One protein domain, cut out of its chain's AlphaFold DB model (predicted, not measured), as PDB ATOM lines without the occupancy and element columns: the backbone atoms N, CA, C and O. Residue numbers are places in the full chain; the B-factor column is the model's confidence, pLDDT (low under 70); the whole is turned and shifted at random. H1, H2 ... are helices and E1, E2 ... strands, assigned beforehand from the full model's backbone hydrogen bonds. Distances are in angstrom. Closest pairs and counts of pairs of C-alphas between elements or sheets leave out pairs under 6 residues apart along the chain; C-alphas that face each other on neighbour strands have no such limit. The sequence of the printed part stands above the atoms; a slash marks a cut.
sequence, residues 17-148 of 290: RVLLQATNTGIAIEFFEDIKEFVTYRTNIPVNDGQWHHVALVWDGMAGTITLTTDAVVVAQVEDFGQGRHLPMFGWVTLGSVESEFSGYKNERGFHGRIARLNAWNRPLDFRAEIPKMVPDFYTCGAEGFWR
ATOM      1  N   ARG A  17      62.928  78.670  89.626       77.06
ATOM      2  CA  ARG A  17      63.376  79.876  90.341       77.06
ATOM      3  C   ARG A  17      62.195  80.780  90.670       77.06
ATOM      4  O   ARG A  17      61.238  80.847  89.900       77.06
ATOM      5  N   VAL A  18      62.283  81.486  91.789       81.25
ATOM      6  CA  VAL A  18      61.307  82.518  92.144       81.25
ATOM      7  C   VAL A  18      61.590  83.749  91.299       81.25
ATOM      8  O   VAL A  18      62.714  84.228  91.287       81.25
ATOM      9  N   LEU A  19      60.578  84.245  90.591       85.69
ATOM     10  CA  LEU A  19      60.670  85.507  89.849       85.69
ATOM     11  C   LEU A  19      60.109  86.675  90.658       85.69
ATOM     12  O   LEU A  19      60.578  87.800  90.540       85.69
ATOM     13  N   LEU A  20      59.078  86.410  91.456       87.38
ATOM     14  CA  LEU A  20      58.380  87.405  92.248       87.38
ATOM     15  C   LEU A  20      57.852  86.757  93.517       87.38
ATOM     16  O   LEU A  20      57.214  85.705  93.457       87.38
ATOM     17  N   GLN A  21      58.075  87.405  94.653       86.88
ATOM     18  CA  GLN A  21      57.516  86.978  95.927       86.88
ATOM     19  C   GLN A  21      57.104  88.184  96.760       86.88
ATOM     20  O   GLN A  21      57.939  88.963  97.214       86.88
ATOM     21  N   ALA A  22      55.801  88.310  96.994       85.94
ATOM     22  CA  ALA A  22      55.268  89.256  97.959       85.94
ATOM     23  C   ALA A  22      55.399  88.679  99.376       85.94
ATOM     24  O   ALA A  22      55.004  87.542  99.632       85.94
ATOM     25  N   THR A  23      55.949  89.484 100.276       83.69
ATOM     26  CA  THR A  23      56.109  89.205 101.709       83.69
ATOM     27  C   THR A  23      55.282  90.198 102.522       83.69
ATOM     28  O   THR A  23      54.629  91.075 101.954       83.69
ATOM     29  N   ASN A  24      55.325  90.126 103.854       80.50
ATOM     30  CA  ASN A  24      54.671  91.119 104.711       80.50
ATOM     31  C   ASN A  24      55.329  92.517 104.689       80.50
ATOM     32  O   ASN A  24      54.716  93.481 105.140       80.50
ATOM     33  N   THR A  25      56.573  92.634 104.208       84.25
ATOM     34  CA  THR A  25      57.361  93.886 104.251       84.25
ATOM     35  C   THR A  25      57.583  94.512 102.880       84.25
ATOM     36  O   THR A  25      57.906  95.697 102.789       84.25
ATOM     37  N   GLY A  26      57.403  93.744 101.812       87.75
ATOM     38  CA  GLY A  26      57.638  94.202 100.452       87.75
ATOM     39  C   GLY A  26      57.544  93.071  99.444       87.75
ATOM     40  O   GLY A  26      57.074  91.976  99.759       87.75
ATOM     41  N   ILE A  27      58.026  93.330  98.236       90.31
ATOM     42  CA  ILE A  27      58.028  92.385  97.126       90.31
ATOM     43  C   ILE A  27      59.468  92.180  96.663       90.31
ATOM     44  O   ILE A  27      60.148  93.130  96.281       90.31
ATOM     45  N   ALA A  28      59.919  90.928  96.702       89.25
ATOM     46  CA  ALA A  28      61.166  90.495  96.092       89.25
ATOM     47  C   ALA A  28      60.943  90.242  94.599       89.25
ATOM     48  O   ALA A  28      59.985  89.558  94.224       89.25
ATOM     49  N   ILE A  29      61.821  90.788  93.764       91.06
ATOM     50  CA  ILE A  29      61.733  90.760  92.306       91.06
ATOM     51  C   ILE A  29      63.062  90.228  91.767       91.06
ATOM     52  O   ILE A  29      64.107  90.857  91.898       91.06
ATOM     53  N   GLU A  30      63.007  89.047  91.158       89.38
ATOM     54  CA  GLU A  30      64.154  88.298  90.629       89.38
ATOM     55  C   GLU A  30      63.847  87.775  89.224       89.38
ATOM     56  O   GLU A  30      63.927  86.585  88.912       89.38
ATOM     57  N   PHE A  31      63.435  88.685  88.345       88.81
ATOM     58  CA  PHE A  31      63.121  88.349  86.955       88.81
ATOM     59  C   PHE A  31      64.331  87.765  86.213       88.81
ATOM     60  O   PHE A  31      64.174  86.876  85.365       88.81
ATOM     61  N   PHE A  32      65.530  88.211  86.587       88.62
ATOM     62  CA  PHE A  32      66.808  87.832  85.997       88.62
ATOM     63  C   PHE A  32      67.756  87.288  87.073       88.62
ATOM     64  O   PHE A  32      67.628  87.619  88.244       88.62
ATOM     65  N   GLU A  33      68.696  86.422  86.693       83.06
ATOM     66  CA  GLU A  33      69.590  85.748  87.660       83.06
ATOM     67  C   GLU A  33      70.644  86.690  88.249       83.06
ATOM     68  O   GLU A  33      71.129  86.484  89.359       83.06
ATOM     69  N   ASP A  34      70.981  87.726  87.490       86.88
ATOM     70  CA  ASP A  34      72.001  88.725  87.773       86.88
ATOM     71  C   ASP A  34      71.468  89.947  88.533       86.88
ATOM     72  O   ASP A  34      72.263  90.707  89.081       86.88
ATOM     73  N   ILE A  35      70.144  90.133  88.595       87.62
ATOM     74  CA  ILE A  35      69.524  91.332  89.168       87.62
ATOM     75  C   ILE A  35      68.428  90.923  90.146       87.62
ATOM     76  O   ILE A  35      67.474  90.233  89.786       87.62
ATOM     77  N   LYS A  36      68.562  91.385  91.388       88.38
ATOM     78  CA  LYS A  36      67.605  91.154  92.467       88.38
ATOM     79  C   LYS A  36      67.228  92.496  93.057       88.38
ATOM     80  O   LYS A  36      68.112  93.233  93.482       88.38
ATOM     81  N   GLU A  37      65.935  92.773  93.112       90.06
ATOM     82  CA  GLU A  37      65.406  94.004  93.687       90.06
ATOM     83  C   GLU A  37      64.404  93.668  94.790       90.06
ATOM     84  O   GLU A  37      63.618  92.725  94.667       90.06
ATOM     85  N   PHE A  38      64.426  94.425  95.887       90.50
ATOM     86  CA  PHE A  38      63.452  94.271  96.965       90.50
ATOM     87  C   PHE A  38      62.759  95.597  97.229       90.50
ATOM     88  O   PHE A  38      63.327  96.512  97.824       90.50
ATOM     89  N   VAL A  39      61.499  95.676  96.816       91.12
ATOM     90  CA  VAL A  39      60.707  96.895  96.922       91.12
ATOM     91  C   VAL A  39      59.856  96.834  98.183       91.12
ATOM     92  O   VAL A  39      58.999  95.962  98.321       91.12
ATOM     93  N   THR A  40      60.085  97.751  99.119       90.38
ATOM     94  CA  THR A  40      59.361  97.802 100.394       90.38
ATOM     95  C   THR A  40      58.014  98.501 100.261       90.38
ATOM     96  O   THR A  40      57.856  99.470  99.513       90.38
ATOM     97  N   TYR A  41      57.030  98.047 101.041       88.69
ATOM     98  CA  TYR A  41      55.827  98.848 101.259       88.69
ATOM     99  C   TYR A  41      56.176 100.078 102.099       88.69
ATOM    100  O   TYR A  41      57.051 100.031 102.971       88.69
ATOM    101  N   ARG A  42      55.480 101.192 101.865       85.94
ATOM    102  CA  ARG A  42      55.674 102.391 102.677       85.94
ATOM    103  C   ARG A  42      55.094 102.202 104.077       85.94
ATOM    104  O   ARG A  42      53.970 101.745 104.239       85.94
ATOM    105  N   THR A  43      55.826 102.645 105.096       81.00
ATOM    106  CA  THR A  43      55.405 102.536 106.504       81.00
ATOM    107  C   THR A  43      54.152 103.344 106.834       81.00
ATOM    108  O   THR A  43      53.427 102.986 107.756       81.00
ATOM    109  N   ASN A  44      53.878 104.420 106.089       82.56
ATOM    110  CA  ASN A  44      52.680 105.243 106.252       82.56
ATOM    111  C   ASN A  44      51.449 104.708 105.496       82.56
ATOM    112  O   ASN A  44      50.373 105.274 105.652       82.56
ATOM    113  N   ILE A  45      51.602 103.651 104.691       81.94
ATOM    114  CA  ILE A  45      50.514 102.944 103.997       81.94
ATOM    115  C   ILE A  45      50.740 101.431 104.201       81.94
ATOM    116  O   ILE A  45      51.176 100.735 103.277       81.94
ATOM    117  N   PRO A  46      50.564 100.922 105.436       80.75
ATOM    118  CA  PRO A  46      50.784  99.512 105.736       80.75
ATOM    119  C   PRO A  46      49.735  98.647 105.033       80.75
ATOM    120  O   PRO A  46      48.557  98.957 105.082       80.75
ATOM    121  N   VAL A  47      50.152  97.534 104.425       84.06
ATOM    122  CA  VAL A  47      49.236  96.589 103.747       84.06
ATOM    123  C   VAL A  47      48.662  95.517 104.684       84.06
ATOM    124  O   VAL A  47      47.878  94.667 104.272       84.06
ATOM    125  N   ASN A  48      49.116  95.495 105.939       84.31
ATOM    126  CA  ASN A  48      48.827  94.465 106.937       84.31
ATOM    127  C   ASN A  48      48.039  95.007 108.144       84.31
ATOM    128  O   ASN A  48      48.165  94.478 109.247       84.31
ATOM    129  N   ASP A  49      47.234  96.048 107.942       81.62
ATOM    130  CA  ASP A  49      46.429  96.701 108.984       81.62
ATOM    131  C   ASP A  49      45.046  96.043 109.215       81.62
ATOM    132  O   ASP A  49      44.289  96.448 110.096       81.62
ATOM    133  N   GLY A  50      44.727  94.998 108.443       81.06
ATOM    134  CA  GLY A  50      43.452  94.280 108.494       81.06
ATOM    135  C   GLY A  50      42.371  94.834 107.561       81.06
ATOM    136  O   GLY A  50      41.279  94.260 107.516       81.06
ATOM    137  N   GLN A  51      42.657  95.898 106.809       80.38
ATOM    138  CA  GLN A  51      41.802  96.432 105.753       80.38
ATOM    139  C   GLN A  51      42.164  95.838 104.385       80.38
ATOM    140  O   GLN A  51      43.150  95.119 104.211       80.38
ATOM    141  N   TRP A  52      41.296  96.082 103.405       81.38
ATOM    142  CA  TRP A  52      41.559  95.700 102.024       81.38
ATOM    143  C   TRP A  52      42.438  96.749 101.353       81.38
ATOM    144  O   TRP A  52      42.053  97.913 101.284       81.38
ATOM    145  N   HIS A  53      43.553  96.295 100.787       85.38
ATOM    146  CA  HIS A  53      44.435  97.116  99.969       85.38
ATOM    147  C   HIS A  53      44.516  96.576  98.550       85.38
ATOM    148  O   HIS A  53      44.549  95.361  98.324       85.38
ATOM    149  N   HIS A  54      44.611  97.489  97.593       87.88
ATOM    150  CA  HIS A  54      44.932  97.171  96.216       87.88
ATOM    151  C   HIS A  54      46.437  97.333  95.993       87.88
ATOM    152  O   HIS A  54      46.954  98.450  95.997       87.88
ATOM    153  N   VAL A  55      47.142  96.226  95.760       90.88
ATOM    154  CA  VAL A  55      48.583  96.225  95.472       90.88
ATOM    155  C   VAL A  55      48.801  95.870  94.008       90.88
ATOM    156  O   VAL A  55      48.361  94.812  93.560       90.88
ATOM    157  N   ALA A  56      49.507  96.726  93.270       92.00
ATOM    158  CA  ALA A  56      49.891  96.444  91.890       92.00
ATOM    159  C   ALA A  56      51.375  96.729  91.658       92.00
ATOM    160  O   ALA A  56      51.857  97.835  91.912       92.00
ATOM    161  N   LEU A  57      52.072  95.713  91.149       93.56
ATOM    162  CA  LEU A  57      53.438  95.805  90.654       93.56
ATOM    163  C   LEU A  57      53.402  95.849  89.127       93.56
ATOM    164  O   LEU A  57      52.845  94.957  88.489       93.56
ATOM    165  N   VAL A  58      54.026  96.868  88.553       93.56
ATOM    166  CA  VAL A  58      54.201  97.019  87.112       93.56
ATOM    167  C   VAL A  58      55.684  96.967  86.802       93.56
ATOM    168  O   VAL A  58      56.475  97.632  87.464       93.56
ATOM    169  N   TRP A  59      56.050  96.196  85.784       94.06
ATOM    170  CA  TRP A  59      57.379  96.239  85.195       94.06
ATOM    171  C   TRP A  59      57.262  96.536  83.708       94.06
ATOM    172  O   TRP A  59      56.550  95.838  82.982       94.06
ATOM    173  N   ASP A  60      57.957  97.577  83.272       93.06
ATOM    174  CA  ASP A  60      58.145  97.895  81.867       93.06
ATOM    175  C   ASP A  60      59.523  97.394  81.431       93.06
ATOM    176  O   ASP A  60      60.546  97.987  81.765       93.06
ATOM    177  N   GLY A  61      59.553  96.299  80.671       88.38
ATOM    178  CA  GLY A  61      60.797  95.739  80.147       88.38
ATOM    179  C   GLY A  61      61.464  96.586  79.064       88.38
ATOM    180  O   GLY A  61      62.656  96.420  78.835       88.38
ATOM    181  N   MET A  62      60.750  97.511  78.414       88.56
ATOM    182  CA  MET A  62      61.339  98.424  77.426       88.56
ATOM    183  C   MET A  62      62.038  99.599  78.110       88.56
ATOM    184  O   MET A  62      63.154  99.954  77.733       88.56
ATOM    185  N   ALA A  63      61.392 100.184  79.121       90.81
ATOM    186  CA  ALA A  63      61.964 101.273  79.912       90.81
ATOM    187  C   ALA A  63      62.907 100.778  81.022       90.81
ATOM    188  O   ALA A  63      63.742 101.539  81.495       90.81
ATOM    189  N   GLY A  64      62.786  99.515  81.435       92.00
ATOM    190  CA  GLY A  64      63.484  98.967  82.595       92.00
ATOM    191  C   GLY A  64      62.948  99.514  83.919       92.00
ATOM    192  O   GLY A  64      63.706  99.653  84.868       92.00
ATOM    193  N   THR A  65      61.669  99.884  84.006       94.31
ATOM    194  CA  THR A  65      61.124 100.519  85.214       94.31
ATOM    195  C   THR A  65      60.214  99.572  85.978       94.31
ATOM    196  O   THR A  65      59.317  98.947  85.414       94.31
ATOM    197  N   ILE A  66      60.429  99.467  87.288       95.19
ATOM    198  CA  ILE A  66      59.499  98.836  88.220       95.19
ATOM    199  C   ILE A  66      58.724  99.940  88.924       95.19
ATOM    200  O   ILE A  66      59.312 100.861  89.477       95.19
ATOM    201  N   THR A  67      57.404  99.814  88.965       94.81
ATOM    202  CA  THR A  67      56.524 100.686  89.744       94.81
ATOM    203  C   THR A  67      55.686  99.829  90.678       94.81
ATOM    204  O   THR A  67      54.941  98.960  90.227       94.81
ATOM    205  N   LEU A  68      55.786 100.075  91.983       94.25
ATOM    206  CA  LEU A  68      54.899  99.484  92.979       94.25
ATOM    207  C   LEU A  68      53.875 100.524  93.415       94.25
ATOM    208  O   LEU A  68      54.225 101.644  93.799       94.25
ATOM    209  N   THR A  69      52.609 100.129  93.394       92.19
ATOM    210  CA  THR A  69      51.495 100.947  93.861       92.19
ATOM    211  C   THR A  69      50.723 100.244  94.969       92.19
ATOM    212  O   THR A  69      50.508  99.031  94.908       92.19
ATOM    213  N   THR A  70      50.280 101.031  95.946       91.56
ATOM    214  CA  THR A  70      49.330 100.628  96.988       91.56
ATOM    215  C   THR A  70      48.178 101.623  96.965       91.56
ATOM    216  O   THR A  70      48.417 102.825  97.040       91.56
ATOM    217  N   ASP A  71      46.946 101.141  96.800       87.19
ATOM    218  CA  ASP A  71      45.724 101.956  96.726       87.19
ATOM    219  C   ASP A  71      45.835 103.114  95.716       87.19
ATOM    220  O   ASP A  71      45.513 104.262  96.003       87.19
ATOM    221  N   ALA A  72      46.349 102.796  94.520       85.62
ATOM    222  CA  ALA A  72      46.646 103.730  93.424       85.62
ATOM    223  C   ALA A  72      47.732 104.787  93.704       85.62
ATOM    224  O   ALA A  72      48.029 105.609  92.836       85.62
ATOM    225  N   VAL A  73      48.389 104.747  94.865       89.88
ATOM    226  CA  VAL A  73      49.534 105.604  95.183       89.88
ATOM    227  C   VAL A  73      50.826 104.881  94.822       89.88
ATOM    228  O   VAL A  73      51.053 103.755  95.258       89.88
ATOM    229  N   VAL A  74      51.707 105.533  94.059       92.62
ATOM    230  CA  VAL A  74      53.060 105.019  93.793       92.62
ATOM    231  C   VAL A  74      53.864 105.044  95.090       92.62
ATOM    232  O   VAL A  74      54.216 106.107  95.607       92.62
ATOM    233  N   VAL A  75      54.143 103.860  95.631       91.75
ATOM    234  CA  VAL A  75      54.888 103.707  96.885       91.75
ATOM    235  C   VAL A  75      56.386 103.592  96.638       91.75
ATOM    236  O   VAL A  75      57.160 104.096  97.455       91.75
ATOM    237  N   ALA A  76      56.775 103.023  95.496       91.88
ATOM    238  CA  ALA A  76      58.159 102.893  95.070       91.88
ATOM    239  C   ALA A  76      58.275 102.820  93.543       91.88
ATOM    240  O   ALA A  76      57.379 102.319  92.860       91.88
ATOM    241  N   GLN A  77      59.405 103.302  93.036       93.50
ATOM    242  CA  GLN A  77      59.762 103.255  91.628       93.50
ATOM    243  C   GLN A  77      61.263 102.982  91.521       93.50
ATOM    244  O   GLN A  77      62.052 103.640  92.198       93.50
ATOM    245  N   VAL A  78      61.635 101.992  90.716       94.31
ATOM    246  CA  VAL A  78      63.026 101.599  90.466       94.31
ATOM    247  C   VAL A  78      63.269 101.701  88.968       94.31
ATOM    248  O   VAL A  78      62.467 101.203  88.178       94.31
ATOM    249  N   GLU A  79      64.342 102.379  88.587       94.00
ATOM    250  CA  GLU A  79      64.773 102.537  87.197       94.00
ATOM    251  C   GLU A  79      65.894 101.534  86.873       94.00
ATOM    252  O   GLU A  79      66.412 100.866  87.769       94.00
ATOM    253  N   ASP A  80      66.239 101.393  85.593       90.25
ATOM    254  CA  ASP A  80      67.328 100.533  85.097       90.25
ATOM    255  C   ASP A  80      67.222  99.028  85.446       90.25
ATOM    256  O   ASP A  80      68.196  98.273  85.390       90.25
ATOM    257  N   PHE A  81      66.019  98.533  85.738       91.94
ATOM    258  CA  PHE A  81      65.745  97.127  86.017       91.94
ATOM    259  C   PHE A  81      65.423  96.332  84.742       91.94
ATOM    260  O   PHE A  81      64.282  96.266  84.271       91.94
ATOM    261  N   GLY A  82      66.439  95.653  84.202       88.69
ATOM    262  CA  GLY A  82      66.258  94.668  83.131       88.69
ATOM    263  C   GLY A  82      65.785  95.258  81.801       88.69
ATOM    264  O   GLY A  82      65.012  94.614  81.089       88.69
ATOM    265  N   GLN A  83      66.243  96.469  81.472       93.31
ATOM    266  CA  GLN A  83      65.903  97.161  80.232       93.31
ATOM    267  C   GLN A  83      66.229  96.313  78.989       93.31
ATOM    268  O   GLN A  83      67.315  95.743  78.864       93.31
ATOM    269  N   GLY A  84      65.273  96.216  78.067       90.06
ATOM    270  CA  GLY A  84      65.369  95.441  76.830       90.06
ATOM    271  C   GLY A  84      65.332  93.920  77.015       90.06
ATOM    272  O   GLY A  84      65.522  93.193  76.041       90.06
ATOM    273  N   ARG A  85      65.113  93.412  78.235       88.56
ATOM    274  CA  ARG A  85      65.060  91.968  78.507       88.56
ATOM    275  C   ARG A  85      63.622  91.456  78.525       88.56
ATOM    276  O   ARG A  85      62.659  92.211  78.633       88.56
ATOM    277  N   HIS A  86      63.480  90.136  78.445       85.50
ATOM    278  CA  HIS A  86      62.186  89.458  78.440       85.50
ATOM    279  C   HIS A  86      62.069  88.477  79.603       85.50
ATOM    280  O   HIS A  86      63.033  87.793  79.957       85.50
ATOM    281  N   LEU A  87      60.866  88.394  80.168       83.62
ATOM    282  CA  LEU A  87      60.519  87.364  81.139       83.62
ATOM    283  C   LEU A  87      60.494  85.979  80.478       83.62
ATOM    284  O   LEU A  87      60.231  85.869  79.276       83.62
ATOM    285  N   PRO A  88      60.749  84.907  81.245       79.50
ATOM    286  CA  PRO A  88      60.611  83.551  80.736       79.50
ATOM    287  C   PRO A  88      59.174  83.280  80.269       79.50
ATOM    288  O   PRO A  88      58.207  83.705  80.894       79.50
ATOM    289  N   MET A  89      59.049  82.525  79.173       68.62
ATOM    290  CA  MET A  89      57.770  82.211  78.518       68.62
ATOM    291  C   MET A  89      56.812  81.401  79.402       68.62
ATOM    292  O   MET A  89      55.599  81.452  79.219       68.62
ATOM    293  N   PHE A  90      57.355  80.651  80.361       73.12
ATOM    294  CA  PHE A  90      56.586  79.788  81.246       73.12
ATOM    295  C   PHE A  90      56.881  80.133  82.700       73.12
ATOM    296  O   PHE A  90      58.035  80.280  83.101       73.12
ATOM    297  N   GLY A  91      55.820  80.202  83.493       72.31
ATOM    298  CA  GLY A  91      55.873  80.369  84.935       72.31
ATOM    299  C   GLY A  91      54.670  79.686  85.568       72.31
ATOM    300  O   GLY A  91      53.666  79.421  84.906       72.31
ATOM    301  N   TRP A  92      54.772  79.385  86.853       73.12
ATOM    302  CA  TRP A  92      53.637  78.958  87.661       73.12
ATOM    303  C   TRP A  92      53.454  79.953  88.801       73.12
ATOM    304  O   TRP A  92      54.398  80.616  89.227       73.12
ATOM    305  N   VAL A  93      52.223  80.053  89.292       78.12
ATOM    306  CA  VAL A  93      51.860  80.966  90.374       78.12
ATOM    307  C   VAL A  93      51.419  80.144  91.572       78.12
ATOM    308  O   VAL A  93      50.616  79.217  91.446       78.12
ATOM    309  N   THR A  94      51.936  80.493  92.744       78.56
ATOM    310  CA  THR A  94      51.504  79.942  94.027       78.56
ATOM    311  C   THR A  94      50.916  81.055  94.876       78.56
ATOM    312  O   THR A  94      51.508  82.124  95.003       78.56
ATOM    313  N   LEU A  95      49.754  80.797  95.471       79.56
ATOM    314  CA  LEU A  95      49.084  81.712  96.392       79.56
ATOM    315  C   LEU A  95      49.000  81.061  97.764       79.56
ATOM    316  O   LEU A  95      48.850  79.844  97.871       79.56
ATOM    317  N   GLY A  96      49.074  81.862  98.823       73.12
ATOM    318  CA  GLY A  96      48.871  81.357 100.180       73.12
ATOM    319  C   GLY A  96      50.106  80.728 100.825       73.12
ATOM    320  O   GLY A  96      50.227  80.740 102.045       73.12
ATOM    321  N   SER A  97      51.037  80.184 100.045       70.62
ATOM    322  CA  SER A  97      52.238  79.529 100.562       70.62
ATOM    323  C   SER A  97      53.361  79.550  99.533       70.62
ATOM    324  O   SER A  97      53.110  79.575  98.327       70.62
ATOM    325  N   VAL A  98      54.591  79.532 100.034       67.06
ATOM    326  CA  VAL A  98      55.816  79.404  99.247       67.06
ATOM    327  C   VAL A  98      56.322  77.978  99.428       67.06
ATOM    328  O   VAL A  98      56.317  77.450 100.543       67.06
ATOM    329  N   GLU A  99      56.727  77.330  98.335       65.19
ATOM    330  CA  GLU A  99      57.298  75.982  98.399       65.19
ATOM    331  C   GLU A  99      58.539  76.001  99.303       65.19
ATOM    332  O   GLU A  99      59.314  76.956  99.289       65.19
ATOM    333  N   SER A 100      58.738  74.960 100.116       63.72
ATOM    334  CA  SER A 100      59.799  74.948 101.135       63.72
ATOM    335  C   SER A 100      61.210  75.099 100.561       63.72
ATOM    336  O   SER A 100      62.113  75.525 101.268       63.72
ATOM    337  N   GLU A 101      61.403  74.758  99.285       63.84
ATOM    338  CA  GLU A 101      62.662  74.967  98.557       63.84
ATOM    339  C   GLU A 101      62.940  76.447  98.220       63.84
ATOM    340  O   GLU A 101      64.074  76.797  97.905       63.84
ATOM    341  N   PHE A 102      61.937  77.323  98.348       63.31
ATOM    342  CA  PHE A 102      61.985  78.745  97.996       63.31
ATOM    343  C   PHE A 102      61.691  79.699  99.165       63.31
ATOM    344  O   PHE A 102      61.596  80.907  98.966       63.31
ATOM    345  N   SER A 103      61.582  79.213 100.405       58.06
ATOM    346  CA  SER A 103      61.217  80.030 101.579       58.06
ATOM    347  C   SER A 103      62.316  80.999 102.071       58.06
ATOM    348  O   SER A 103      62.322  81.386 103.241       58.06
ATOM    349  N   GLY A 104      63.275  81.362 101.211       56.34
ATOM    350  CA  GLY A 104      64.486  82.124 101.548       56.34
ATOM    351  C   GLY A 104      64.228  83.566 101.994       56.34
ATOM    352  O   GLY A 104      64.970  84.092 102.824       56.34
ATOM    353  N   TYR A 105      63.141  84.194 101.536       58.38
ATOM    354  CA  TYR A 105      62.729  85.521 102.004       58.38
ATOM    355  C   TYR A 105      61.980  85.368 103.336       58.38
ATOM    356  O   TYR A 105      60.760  85.269 103.394       58.38
ATOM    357  N   LYS A 106      62.757  85.290 104.423       54.00
ATOM    358  CA  LYS A 106      62.321  85.395 105.827       54.00
ATOM    359  C   LYS A 106      61.247  84.404 106.310       54.00
ATOM    360  O   LYS A 106      60.263  84.844 106.877       54.00
ATOM    361  N   ASN A 107      61.454  83.084 106.260       53.84
ATOM    362  CA  ASN A 107      60.685  82.113 107.080       53.84
ATOM    363  C   ASN A 107      59.143  82.296 107.077       53.84
ATOM    364  O   ASN A 107      58.470  81.922 108.044       53.84
ATOM    365  N   GLU A 108      58.566  82.884 106.028       58.03
ATOM    366  CA  GLU A 108      57.137  83.156 105.969       58.03
ATOM    367  C   GLU A 108      56.433  81.848 105.622       58.03
ATOM    368  O   GLU A 108      56.523  81.324 104.514       58.03
ATOM    369  N   ARG A 109      55.776  81.262 106.626       56.03
ATOM    370  CA  ARG A 109      55.209  79.905 106.544       56.03
ATOM    371  C   ARG A 109      53.900  79.838 105.753       56.03
ATOM    372  O   ARG A 109      53.358  78.750 105.572       56.03
ATOM    373  N   GLY A 110      53.390  80.981 105.305       68.81
ATOM    374  CA  GLY A 110      52.150  81.102 104.554       68.81
ATOM    375  C   GLY A 110      51.440  82.425 104.823       68.81
ATOM    376  O   GLY A 110      51.647  83.069 105.851       68.81
ATOM    377  N   PHE A 111      50.595  82.819 103.880       74.88
ATOM    378  CA  PHE A 111      49.751  83.998 103.966       74.88
ATOM    379  C   PHE A 111      48.505  83.690 104.802       74.88
ATOM    380  O   PHE A 111      47.794  82.715 104.555       74.88
ATOM    381  N   HIS A 112      48.234  84.550 105.782       79.00
ATOM    382  CA  HIS A 112      47.040  84.493 106.614       79.00
ATOM    383  C   HIS A 112      46.219  85.766 106.408       79.00
ATOM    384  O   HIS A 112      46.533  86.819 106.959       79.00
ATOM    385  N   GLY A 113      45.170  85.665 105.600       75.56
ATOM    386  CA  GLY A 113      44.336  86.800 105.234       75.56
ATOM    387  C   GLY A 113      43.349  86.432 104.138       75.56
ATOM    388  O   GLY A 113      43.032  85.260 103.933       75.56
ATOM    389  N   ARG A 114      42.869  87.442 103.417       76.12
ATOM    390  CA  ARG A 114      41.965  87.275 102.277       76.12
ATOM    391  C   ARG A 114      42.615  87.911 101.054       76.12
ATOM    392  O   ARG A 114      43.164  89.001 101.158       76.12
ATOM    393  N   ILE A 115      42.567  87.218  99.922       78.69
ATOM    394  CA  ILE A 115      43.021  87.723  98.622       78.69
ATOM    395  C   ILE A 115      41.812  87.691  97.701       78.69
ATOM    396  O   ILE A 115      41.059  86.719  97.696       78.69
ATOM    397  N   ALA A 116      41.635  88.746  96.921       78.81
ATOM    398  CA  ALA A 116      40.624  88.822  95.884       78.81
ATOM    399  C   ALA A 116      41.218  89.528  94.661       78.81
ATOM    400  O   ALA A 116      42.184  90.277  94.787       78.81
ATOM    401  N   ARG A 117      40.621  89.294  93.485       76.06
ATOM    402  CA  ARG A 117      40.941  90.003  92.231       76.06
ATOM    403  C   ARG A 117      42.421  89.954  91.823       76.06
ATOM    404  O   ARG A 117      42.975  90.948  91.364       76.06
ATOM    405  N   LEU A 118      43.044  88.782  91.948       80.88
ATOM    406  CA  LEU A 118      44.368  88.563  91.373       80.88
ATOM    407  C   LEU A 118      44.271  88.572  89.846       80.88
ATOM    408  O   LEU A 118      43.587  87.732  89.264       80.88
ATOM    409  N   ASN A 119      44.986  89.501  89.221       81.62
ATOM    410  CA  ASN A 119      45.043  89.665  87.777       81.62
ATOM    411  C   ASN A 119      46.503  89.833  87.337       81.62
ATOM    412  O   ASN A 119      47.327  90.351  88.089       81.62
ATOM    413  N   ALA A 120      46.812  89.395  86.118       85.25
ATOM    414  CA  ALA A 120      48.124  89.545  85.505       85.25
ATOM    415  C   ALA A 120      47.960  89.941  84.035       85.25
ATOM    416  O   ALA A 120      47.033  89.484  83.365       85.25
ATOM    417  N   TRP A 121      48.873  90.774  83.539       84.44
ATOM    418  CA  TRP A 121      48.861  91.284  82.171       84.44
ATOM    419  C   TRP A 121      50.202  91.025  81.495       84.44
ATOM    420  O   TRP A 121      51.246  90.998  82.140       84.44
ATOM    421  N   ASN A 122      50.168  90.867  80.173       83.81
ATOM    422  CA  ASN A 122      51.353  90.714  79.325       83.81
ATOM    423  C   ASN A 122      51.943  92.060  78.862       83.81
ATOM    424  O   ASN A 122      52.784  92.085  77.967       83.81
ATOM    425  N   ARG A 123      51.478  93.174  79.435       86.44
ATOM    426  CA  ARG A 123      51.932  94.532  79.136       86.44
ATOM    427  C   ARG A 123      52.015  95.354  80.422       86.44
ATOM    428  O   ARG A 123      51.248  95.073  81.348       86.44
ATOM    429  N   PRO A 124      52.869  96.388  80.470       87.12
ATOM    430  CA  PRO A 124      52.811  97.357  81.551       87.12
ATOM    431  C   PRO A 124      51.464  98.098  81.523       87.12
ATOM    432  O   PRO A 124      50.940  98.443  80.458       87.12
ATOM    433  N   LEU A 125      50.887  98.302  82.707       88.19
ATOM    434  CA  LEU A 125      49.688  99.117  82.908       88.19
ATOM    435  C   LEU A 125      50.092 100.549  83.258       88.19
ATOM    436  O   LEU A 125      51.035 100.752  84.026       88.19
ATOM    437  N   ASP A 126      49.347 101.537  82.764       88.75
ATOM    438  CA  ASP A 126      49.557 102.930  83.166       88.75
ATOM    439  C   ASP A 126      49.048 103.159  84.600       88.75
ATOM    440  O   ASP A 126      47.843 103.109  84.884       88.75
ATOM    441  N   PHE A 127      49.973 103.456  85.514       87.56
ATOM    442  CA  PHE A 127      49.662 103.705  86.920       87.56
ATOM    443  C   PHE A 127      48.840 104.978  87.163       87.56
ATOM    444  O   PHE A 127      48.252 105.116  88.233       87.56
ATOM    445  N   ARG A 128      48.765 105.900  86.197       87.44
ATOM    446  CA  ARG A 128      47.974 107.137  86.301       87.44
ATOM    447  C   ARG A 128      46.555 106.979  85.776       87.44
ATOM    448  O   ARG A 128      45.653 107.654  86.265       87.44
ATOM    449  N   ALA A 129      46.353 106.127  84.774       88.56
ATOM    450  CA  ALA A 129      45.086 106.052  84.044       88.56
ATOM    451  C   ALA A 129      44.332 104.729  84.228       88.56
ATOM    452  O   ALA A 129      43.099 104.723  84.176       88.56
ATOM    453  N   GLU A 130      45.045 103.616  84.408       88.38
ATOM    454  CA  GLU A 130      44.462 102.273  84.453       88.38
ATOM    455  C   GLU A 130      44.357 101.749  85.884       88.38
ATOM    456  O   GLU A 130      43.264 101.377  86.307       88.38
ATOM    457  N   ILE A 131      45.453 101.784  86.653       86.44
ATOM    458  CA  ILE A 131      45.482 101.271  88.036       86.44
ATOM    459  C   ILE A 131      44.426 101.937  88.936       86.44
ATOM    460  O   ILE A 131      43.719 101.203  89.629       86.44
ATOM    461  N   PRO A 132      44.221 103.271  88.914       85.69
ATOM    462  CA  PRO A 132      43.213 103.902  89.766       85.69
ATOM    463  C   PRO A 132      41.788 103.419  89.485       85.69
ATOM    464  O   PRO A 132      40.970 103.385  90.391       85.69
ATOM    465  N   LYS A 133      41.493 102.983  88.252       81.38
ATOM    466  CA  LYS A 133      40.178 102.432  87.882       81.38
ATOM    467  C   LYS A 133      39.971 100.997  88.376       81.38
ATOM    468  O   LYS A 133      38.851 100.496  88.338       81.38
ATOM    469  N   MET A 134      41.045 100.316  88.776       77.75
ATOM    470  CA  MET A 134      41.010  98.950  89.304       77.75
ATOM    471  C   MET A 134      40.847  98.923  90.826       77.75
ATOM    472  O   MET A 134      40.417  97.903  91.367       77.75
ATOM    473  N   VAL A 135      41.147 100.038  91.505       70.62
ATOM    474  CA  VAL A 135      40.872 100.214  92.931       70.62
ATOM    475  C   VAL A 135      39.363 100.387  93.110       70.62
ATOM    476  O   VAL A 135      38.792 101.334  92.573       70.62
ATOM    477  N   PRO A 136      38.673  99.473  93.809       59.91
ATOM    478  CA  PRO A 136      37.248  99.641  94.050       59.91
ATOM    479  C   PRO A 136      36.981 100.751  95.068       59.91
ATOM    480  O   PRO A 136      37.603 100.779  96.126       59.91
ATOM    481  N   ASP A 137      35.966 101.573  94.799       47.41
ATOM    482  CA  ASP A 137      35.476 102.600  95.734       47.41
ATOM    483  C   ASP A 137      34.989 101.999  97.068       47.41
ATOM    484  O   ASP A 137      34.979 102.660  98.104       47.41
ATOM    485  N   PHE A 138      34.569 100.730  97.049       40.69
ATOM    486  CA  PHE A 138      34.184  99.963  98.230       40.69
ATOM    487  C   PHE A 138      34.390  98.458  97.995       40.69
ATOM    488  O   PHE A 138      34.022  97.899  96.957       40.69
ATOM    489  N   TYR A 139      34.976  97.772  98.980       48.12
ATOM    490  CA  TYR A 139      35.244  96.335  98.915       48.12
ATOM    491  C   TYR A 139      34.009  95.541  99.352       48.12
ATOM    492  O   TYR A 139      33.731  95.387 100.540       48.12
ATOM    493  N   THR A 140      33.251  95.025  98.385       40.50
ATOM    494  CA  THR A 140      32.196  94.032  98.636       40.50
ATOM    495  C   THR A 140      32.744  92.615  98.528       40.50
ATOM    496  O   THR A 140      33.764  92.371  97.881       40.50
ATOM    497  N   CYS A 141      32.035  91.656  99.124       42.62
ATOM    498  CA  CYS A 141      32.213  90.226  98.883       42.62
ATOM    499  C   CYS A 141      31.783  89.895  97.434       42.62
ATOM    500  O   CYS A 141      30.712  89.338  97.213       42.62
ATOM    501  N   GLY A 142      32.558  90.342  96.444       42.75
ATOM    502  CA  GLY A 142      32.281  90.209  95.012       42.75
ATOM    503  C   GLY A 142      33.230  89.227  94.320       42.75
ATOM    504  O   GLY A 142      34.339  89.005  94.797       42.75
ATOM    505  N   ALA A 143      32.754  88.660  93.208       46.00
ATOM    506  CA  ALA A 143      33.245  87.454  92.533       46.00
ATOM    507  C   ALA A 143      34.775  87.289  92.391       46.00
ATOM    508  O   ALA A 143      35.524  88.248  92.179       46.00
ATOM    509  N   GLU A 144      35.190  86.019  92.472       45.66
ATOM    510  CA  GLU A 144      36.544  85.502  92.255       45.66
ATOM    511  C   GLU A 144      37.128  85.966  90.910       45.66
ATOM    512  O   GLU A 144      36.405  86.182  89.938       45.66
ATOM    513  N   GLY A 145      38.451  86.163  90.886       45.38
ATOM    514  CA  GLY A 145      39.192  86.715  89.752       45.38
ATOM    515  C   GLY A 145      38.883  86.031  88.420       45.38
ATOM    516  O   GLY A 145      38.558  84.846  88.350       45.38
ATOM    517  N   PHE A 146      38.985  86.809  87.349       51.59
ATOM    518  CA  PHE A 146      38.485  86.421  86.046       51.59
ATOM    519  C   PHE A 146      39.626  86.062  85.088       51.59
ATOM    520  O   PHE A 146      40.327  86.937  84.588       51.59
ATOM    521  N   TRP A 147      39.816  84.766  84.823       42.50
ATOM    522  CA  TRP A 147      40.808  84.254  83.871       42.50
ATOM    523  C   TRP A 147      40.138  83.945  82.522       42.50
ATOM    524  O   TRP A 147      39.384  82.978  82.408       42.50
ATOM    525  N   ARG A 148      40.414  84.763  81.492       58.19
ATOM    526  CA  ARG A 148      39.964  84.555  80.098       58.19
ATOM    527  C   ARG A 148      41.154  84.525  79.123       58.19
ATOM    528  O   ARG A 148      41.484  85.552  78.534       58.19
TER     529      ARG A 148
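This is residues 17 to 148 of the 290 residues of the protein "Pentraxin-4" of Portunus trituberculatus (UniProt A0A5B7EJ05). With little regular structure, this is a small sandwich of two three-stranded sheets, E1 E2 E3 and E4 E5 E6, amid long loops, with short H1 grazing the second sheet. Each sheet is an antiparallel meander, neighbouring strands following in sequence. The printed part has 132 residues, 33 in named elements, mostly strand, H1 last; it is compact, radius of gyration of the C-alphas 14.9 A, spans 41 by 37 by 35 A.

E1, residues 20 to 22, E2, 26 to 29, and E3, 37 to 40, form hairpins; N 21 to O 28, 2.9 A, and N 27 to O 39, 2.8 A, are within hydrogen-bond range. E4, residues 55 to 60, E5, 65 to 70, and E6, 73 to 78, likewise, with N 58 to O 67 and N 66 to O 78, each 2.8 A. The closest C-alphas of E3 and E6, Val 39 and Ala 76, are 6.8 A apart. H1, residues 131 to 134, is too short for an O i to N i+4 pair.

E1 begins at C-alpha 20 (58.380, 87.405, 92.248). E4 and E5 each measure 16.7 A. H1 ends at C-alpha 134 (41.010, 98.950, 89.304).

The printed part has no cut. Links E3 to E4 and E6 to H1 are long. Residues 89, 98 to 110 and 136 to 148 have pLDDT under 70.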